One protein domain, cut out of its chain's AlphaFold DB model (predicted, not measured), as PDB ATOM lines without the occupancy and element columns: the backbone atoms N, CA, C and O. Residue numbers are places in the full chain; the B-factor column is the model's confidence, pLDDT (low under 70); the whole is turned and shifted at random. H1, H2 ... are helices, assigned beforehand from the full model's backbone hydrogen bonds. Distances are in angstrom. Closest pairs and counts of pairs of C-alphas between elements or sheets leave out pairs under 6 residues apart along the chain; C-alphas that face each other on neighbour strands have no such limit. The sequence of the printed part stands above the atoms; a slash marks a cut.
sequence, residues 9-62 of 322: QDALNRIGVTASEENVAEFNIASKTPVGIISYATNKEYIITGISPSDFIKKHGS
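What this domain is: This is residues 9 to 62 of the 322 residues of an uncharacterized protein of Abscondita terminalis (UniProt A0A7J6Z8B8). Two short helices, H1 and H2, lie near each other at about right angles; from H2 a long link without named elements swings out, sticks out at residues 34 to 41 and folds back past H1 to a third helix, H3, away from both. The 54 printed residues hold H1, H2 and H3 in that order and no named strand; the class is all helix, with 24 residues in named elements, under half. The whole is flat, 39 by 29 by 12 A, and only just loose, close to extended, with a radius of gyration of the C-alphas of 14.8 A.

How they stand to each other: H1, residues 9 to 14, and H2, residues 21 to 30, are close but not clearly touching: their closest C-alphas, of Gln 9 and Val 24, are 7.4 A apart. Their lines are about perpendicular, at 83 degrees. H3, residues 53 to 60, is apart from H1 and H2. In H1, H2 and H3 every O i to N i+4 pair is within hydrogen-bond range.

Where its parts are: H1 begins at C-alpha 9 (78.780, 68.392, 91.110) and is 8.6 A long. H2 measures 14.3 A and H3 10.4 A, ending at C-alpha 60 (79.425, 51.396, 107.451).

The domain as a whole: The C-alphas farthest apart, of Val 35 and Ser 62, are 40.9 A apart. The printed part has no cut. The link from H2 to H3 is long, 22 residues. Residue 62 is under 70 in pLDDT.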
ATOM      1  N   GLN A   9      80.021  68.748  91.794       88.50
ATOM      2  CA  GLN A   9      78.780  68.392  91.110       88.50
ATOM      3  C   GLN A   9      77.958  67.360  91.895       88.50
ATOM      4  O   GLN A   9      76.759  67.544  92.100       88.50
ATOM      5  N   ASP A  10      78.597  66.284  92.366       86.88
ATOM      6  CA  ASP A  10      77.932  65.265  93.188       86.88
ATOM      7  C   ASP A  10      77.408  65.859  94.496       86.88
ATOM      8  O   ASP A  10      76.356  65.455  94.993       86.88
ATOM      9  N   ALA A  11      78.149  66.813  95.061       90.06
ATOM     10  CA  ALA A  11      77.769  67.500  96.280       90.06
ATOM     11  C   ALA A  11      76.530  68.373  96.090       90.06
ATOM     12  O   ALA A  11      75.580  68.222  96.857       90.06
ATOM     13  N   LEU A  12      76.510  69.201  95.044       90.50
ATOM     14  CA  LEU A  12      75.370  70.042  94.669       90.50
ATOM     15  C   LEU A  12      74.116  69.199  94.414       90.50
ATOM     16  O   LEU A  12      73.063  69.453  95.000       90.50
ATOM     17  N   ASN A  13      74.266  68.108  93.658       89.44
ATOM     18  CA  ASN A  13      73.181  67.161  93.407       89.44
ATOM     19  C   ASN A  13      72.628  66.553  94.710       89.44
ATOM     20  O   ASN A  13      71.416  66.398  94.852       89.44
ATOM     21  N   ARG A  14      73.492  66.219  95.683       86.00
ATOM     22  CA  ARG A  14      73.068  65.649  96.978       86.00
ATOM     23  C   ARG A  14      72.308  66.629  97.859       86.00
ATOM     24  O   ARG A  14      71.410  66.196  98.575       86.00
ATOM     25  N   ILE A  15      72.664  67.911  97.826       90.75
ATOM     26  CA  ILE A  15      71.974  68.946  98.608       90.75
ATOM     27  C   ILE A  15      70.761  69.537  97.874       90.75
ATOM     28  O   ILE A  15      70.121  70.445  98.392       90.75
ATOM     29  N   GLY A  16      70.425  69.022  96.685       90.06
ATOM     30  CA  GLY A  16      69.280  69.483  95.899       90.06
ATOM     31  C   GLY A  16      69.482  70.860  95.263       90.06
ATOM     32  O   GLY A  16      68.504  71.553  94.995       90.06
ATOM     33  N   VAL A  17      70.733  71.266  95.032       92.44
ATOM     34  CA  VAL A  17      71.083  72.549  94.415       92.44
ATOM     35  C   VAL A  17      71.504  72.318  92.967       92.44
ATOM     36  O   VAL A  17      72.320  71.445  92.670       92.44
ATOM     37  N   THR A  18      70.958  73.115  92.047       92.12
ATOM     38  CA  THR A  18      71.350  73.084  90.634       92.12
ATOM     39  C   THR A  18      72.815  73.481  90.491       92.12
ATOM     40  O   THR A  18      73.251  74.491  91.045       92.12
ATOM     41  N   ALA A  19      73.578  72.726  89.706       89.00
ATOM     42  CA  ALA A  19      74.963  73.072  89.426       89.00
ATOM     43  C   ALA A  19      75.085  74.153  88.352       89.00
ATOM     44  O   ALA A  19      75.394  73.884  87.194       89.00
ATOM     45  N   SER A  20      74.810  75.388  88.759       93.06
ATOM     46  CA  SER A  20      75.212  76.566  88.003       93.06
ATOM     47  C   SER A  20      76.730  76.759  88.087       93.06
ATOM     48  O   SER A  20      77.379  76.325  89.043       93.06
ATOM     49  N   GLU A  21      77.295  77.452  87.097       89.38
ATOM     50  CA  GLU A  21      78.709  77.850  87.107       89.38
ATOM     51  C   GLU A  21      79.066  78.660  88.362       89.38
ATOM     52  O   GLU A  21      80.149  78.487  88.914       89.38
ATOM     53  N   GLU A  22      78.135  79.482  88.853       91.62
ATOM     54  CA  GLU A  22      78.280  80.275  90.077       91.62
ATOM     55  C   GLU A  22      78.462  79.390  91.318       91.62
ATOM     56  O   GLU A  22      79.439  79.548  92.051       91.62
ATOM     57  N   ASN A  23      77.599  78.387  91.501       88.31
ATOM     58  CA  ASN A  23      77.684  77.470  92.639       88.31
ATOM     59  C   ASN A  23      78.978  76.644  92.597       88.31
ATOM     60  O   ASN A  23      79.619  76.416  93.621       88.31
ATOM     61  N   VAL A  24      79.406  76.211  91.406       87.75
ATOM     62  CA  VAL A  24      80.683  75.497  91.235       87.75
ATOM     63  C   VAL A  24      81.879  76.420  91.506       87.75
ATOM     64  O   VAL A  24      82.864  75.991  92.111       87.75
ATOM     65  N   ALA A  25      81.805  77.691  91.102       88.38
ATOM     66  CA  ALA A  25      82.839  78.682  91.391       88.38
ATOM     67  C   ALA A  25      82.983  78.933  92.898       88.38
ATOM     68  O   ALA A  25      84.107  79.059  93.383       88.38
ATOM     69  N   GLU A  26      81.879  78.927  93.645       89.62
ATOM     70  CA  GLU A  26      81.881  79.095  95.099       89.62
ATOM     71  C   GLU A  26      82.636  77.956  95.809       89.62
ATOM     72  O   GLU A  26      83.495  78.217  96.655       89.62
ATOM     73  N   PHE A  27      82.436  76.701  95.379       87.00
ATOM     74  CA  PHE A  27      83.243  75.561  95.842       87.00
ATOM     75  C   PHE A  27      84.734  75.762  95.550       87.00
ATOM     76  O   PHE A  27      85.563  75.569  96.436       87.00
ATOM     77  N   ASN A  28      85.090  76.203  94.342       86.06
ATOM     78  CA  ASN A  28      86.490  76.437  93.972       86.06
ATOM     79  C   ASN A  28      87.139  77.573  94.779       86.06
ATOM     80  O   ASN A  28      88.346  77.547  95.026       86.06
ATOM     81  N   ILE A  29      86.360  78.580  95.185       87.06
ATOM     82  CA  ILE A  29      86.822  79.648  96.078       87.06
ATOM     83  C   ILE A  29      87.038  79.089  97.486       87.06
ATOM     84  O   ILE A  29      88.094  79.336  98.069       87.06
ATOM     85  N   ALA A  30      86.087  78.308  98.002       86.50
ATOM     86  CA  ALA A  30      86.166  77.694  99.328       86.50
ATOM     87  C   ALA A  30      87.295  76.650  99.445       86.50
ATOM     88  O   ALA A  30      87.887  76.506 100.512       86.50
ATOM     89  N   SER A  31      87.644  75.970  98.348       84.50
ATOM     90  CA  SER A  31      88.772  75.027  98.278       84.50
ATOM     91  C   SER A  31      90.148  75.707  98.309       84.50
ATOM     92  O   SER A  31      91.177  75.030  98.398       84.50
ATOM     93  N   LYS A  32      90.224  77.045  98.250       89.81
ATOM     94  CA  LYS A  32      91.508  77.745  98.384       89.81
ATOM     95  C   LYS A  32      92.024  77.613  99.810       89.81
ATOM     96  O   LYS A  32      91.408  78.068 100.768       89.81
ATOM     97  N   THR A  33      93.213  77.031  99.934       88.62
ATOM     98  CA  THR A  33      93.911  76.916 101.214       88.62
ATOM     99  C   THR A  33      94.241  78.317 101.753       88.62
ATOM    100  O   THR A  33      94.873  79.101 101.039       88.62
ATOM    101  N   PRO A  34      93.838  78.664 102.989       92.19
ATOM    102  CA  PRO A  34      94.172  79.947 103.596       92.19
ATOM    103  C   PRO A  34      95.685  80.200 103.614       92.19
ATOM    104  O   PRO A  34      96.468  79.289 103.884       92.19
ATOM    105  N   VAL A  35      96.105  81.449 103.381       90.50
ATOM    106  CA  VAL A  35      97.528  81.835 103.238       90.50
ATOM    107  C   VAL A  35      98.375  81.397 104.438       90.50
ATOM    108  O   VAL A  35      99.501  80.942 104.264       90.50
ATOM    109  N   GLY A  36      97.815  81.452 105.651       90.62
ATOM    110  CA  GLY A  36      98.504  81.038 106.878       90.62
ATOM    111  C   GLY A  36      98.812  79.539 106.976       90.62
ATOM    112  O   GLY A  36      99.616  79.146 107.817       90.62
ATOM    113  N   ILE A  37      98.204  78.705 106.125       90.69
ATOM    114  CA  ILE A  37      98.442  77.258 106.091       90.69
ATOM    115  C   ILE A  37      98.837  76.735 104.701       90.69
ATOM    116  O   ILE A  37      98.823  75.530 104.461       90.69
ATOM    117  N   ILE A  38      99.253  77.617 103.788       91.75
ATOM    118  CA  ILE A  38      99.639  77.224 102.424       91.75
ATOM    119  C   ILE A  38     100.894  76.337 102.380       91.75
ATOM    120  O   ILE A  38     101.092  75.582 101.434       91.75
ATOM    121  N   SER A  39     101.743  76.403 103.411       89.62
ATOM    122  CA  SER A  39     102.950  75.578 103.530       89.62
ATOM    123  C   SER A  39     102.671  74.142 103.982       89.62
ATOM    124  O   SER A  39     103.584  73.317 103.968       89.62
ATOM    125  N   TYR A  40     101.449  73.830 104.425       90.50
ATOM    126  CA  TYR A  40     101.088  72.487 104.868       90.50
ATOM    127  C   TYR A  40     100.594  71.664 103.678       90.50
ATOM    128  O   TYR A  40      99.779  72.117 102.879       90.50
ATOM    129  N   ALA A  41     101.070  70.425 103.567       88.00
ATOM    130  CA  ALA A  41     100.613  69.519 102.524       88.00
ATOM    131  C   ALA A  41      99.183  69.037 102.813       88.00
ATOM    132  O   ALA A  41      98.936  68.341 103.804       88.00
ATOM    133  N   THR A  42      98.246  69.351 101.920       87.50
ATOM    134  CA  THR A  42      96.898  68.773 101.946       87.50
ATOM    135  C   THR A  42      96.975  67.294 101.573       87.50
ATOM    136  O   THR A  42      97.251  66.945 100.430       87.50
ATOM    137  N   ASN A  43      96.732  66.405 102.542       83.31
ATOM    138  CA  ASN A  43      96.736  64.956 102.305       83.31
ATOM    139  C   ASN A  43      95.499  64.511 101.506       83.31
ATOM    140  O   ASN A  43      95.595  63.746 100.549       83.31
ATOM    141  N   LYS A  44      94.317  64.993 101.907       87.69
ATOM    142  CA  LYS A  44      93.050  64.677 101.246       87.69
ATOM    143  C   LYS A  44      92.003  65.749 101.522       87.69
ATOM    144  O   LYS A  44      91.871  66.199 102.655       87.69
ATOM    145  N   GLU A  45      91.245  66.098 100.491       85.06
ATOM    146  CA  GLU A  45      90.106  67.009 100.568       85.06
ATOM    147  C   GLU A  45      88.794  66.212 100.599       85.06
ATOM    148  O   GLU A  45      88.661  65.172  99.942       85.06
ATOM    149  N   TYR A  46      87.835  66.670 101.402       88.44
ATOM    150  CA  TYR A  46      86.539  66.022 101.581       88.44
ATOM    151  C   TYR A  46      85.420  67.051 101.450       88.44
ATOM    152  O   TYR A  46      85.428  68.054 102.157       88.44
ATOM    153  N   ILE A  47      84.418  66.758 100.619       88.88
ATOM    154  CA  ILE A  47      83.180  67.541 100.565       88.88
ATOM    155  C   ILE A  47      82.144  66.888 101.485       88.88
ATOM    156  O   ILE A  47      81.755  65.734 101.280       88.88
ATOM    157  N   ILE A  48      81.712  67.615 102.518       89.75
ATOM    158  CA  ILE A  48      80.753  67.128 103.515       89.75
ATOM    159  C   ILE A  48      79.338  67.523 103.089       89.75
ATOM    160  O   ILE A  48      78.932  68.668 103.232       89.75
ATOM    161  N   THR A  49      78.578  66.560 102.571       89.62
ATOM    162  CA  THR A  49      77.240  66.794 101.986       89.62
ATOM    163  C   THR A  49      76.088  66.396 102.906       89.62
ATOM    164  O   THR A  49      74.940  66.364 102.476       89.62
ATOM    165  N   GLY A  50      76.394  65.986 104.139       86.19
ATOM    166  CA  GLY A  50      75.464  65.232 104.976       86.19
ATOM    167  C   GLY A  50      75.229  63.808 104.449       86.19
ATOM    168  O   GLY A  50      75.337  63.522 103.255       86.19
ATOM    169  N   ILE A  51      74.951  62.887 105.365       90.00
ATOM    170  CA  ILE A  51      74.477  61.528 105.083       90.00
ATOM    171  C   ILE A  51      73.401  61.201 106.107       90.00
ATOM    172  O   ILE A  51      73.519  61.584 107.273       90.00
ATOM    173  N   SER A  52      72.338  60.522 105.681       88.94
ATOM    174  CA  SER A  52      71.290  60.113 106.610       88.94
ATOM    175  C   SER A  52      71.828  59.051 107.585       88.94
ATOM    176  O   SER A  52      72.736  58.289 107.226       88.94
ATOM    177  N   PRO A  53      71.272  58.935 108.806       88.25
ATOM    178  CA  PRO A  53      71.644  57.854 109.716       88.25
ATOM    179  C   PRO A  53      71.467  56.461 109.094       88.25
ATOM    180  O   PRO A  53      72.303  55.586 109.298       88.25
ATOM    181  N   SER A  54      70.419  56.254 108.289       88.75
ATOM    182  CA  SER A  54      70.163  54.971 107.629       88.75
ATOM    183  C   SER A  54      71.210  54.651 106.560       88.75
ATOM    184  O   SER A  54      71.681  53.515 106.504       88.75
ATOM    185  N   ASP A  55      71.632  55.630 105.760       87.38
ATOM    186  CA  ASP A  55      72.695  55.443 104.767       87.38
ATOM    187  C   ASP A  55      74.057  55.253 105.427       87.38
ATOM    188  O   ASP A  55      74.842  54.421 104.971       87.38
ATOM    189  N   PHE A  56      74.327  55.954 106.533       87.00
ATOM    190  CA  PHE A  56      75.519  55.714 107.345       87.00
ATOM    191  C   PHE A  56      75.564  54.257 107.813       87.00
ATOM    192  O   PHE A  56      76.569  53.575 107.610       87.00
ATOM    193  N   ILE A  57      74.461  53.760 108.383       83.50
ATOM    194  CA  ILE A  57      74.342  52.377 108.858       83.50
ATOM    195  C   ILE A  57      74.495  51.387 107.700       83.50
ATOM    196  O   ILE A  57      75.253  50.432 107.825       83.50
ATOM    197  N   LYS A  58      73.846  51.605 106.551       85.44
ATOM    198  CA  LYS A  58      73.996  50.724 105.378       85.44
ATOM    199  C   LYS A  58      75.432  50.701 104.853       85.44
ATOM    200  O   LYS A  58      75.939  49.643 104.494       85.44
ATOM    201  N   LYS A  59      76.084  51.864 104.804       84.25
ATOM    202  CA  LYS A  59      77.429  52.032 104.242       84.25
ATOM    203  C   LYS A  59      78.529  51.505 105.159       84.25
ATOM    204  O   LYS A  59      79.522  50.976 104.668       84.25
ATOM    205  N   HIS A  60      78.377  51.681 106.467       83.25
ATOM    206  CA  HIS A  60      79.425  51.396 107.451       83.25
ATOM    207  C   HIS A  60      79.082  50.251 108.413       83.25
ATOM    208  O   HIS A  60      79.952  49.804 109.152       83.25
ATOM    209  N   GLY A  61      77.851  49.738 108.396       78.06
ATOM    210  CA  GLY A  61      77.379  48.662 109.273       78.06
ATOM    211  C   GLY A  61      77.649  47.241 108.769       78.06
ATOM    212  O   GLY A  61      77.101  46.299 109.334       78.06
ATOM    213  N   SER A  62      78.470  47.061 107.727       60.19
ATOM    214  CA  SER A  62      78.754  45.756 107.095       60.19
ATOM    215  C   SER A  62      79.501  44.759 107.993       60.19
ATOM    216  O   SER A  62      79.577  43.577 107.670       60.19
TER     217      SER A  62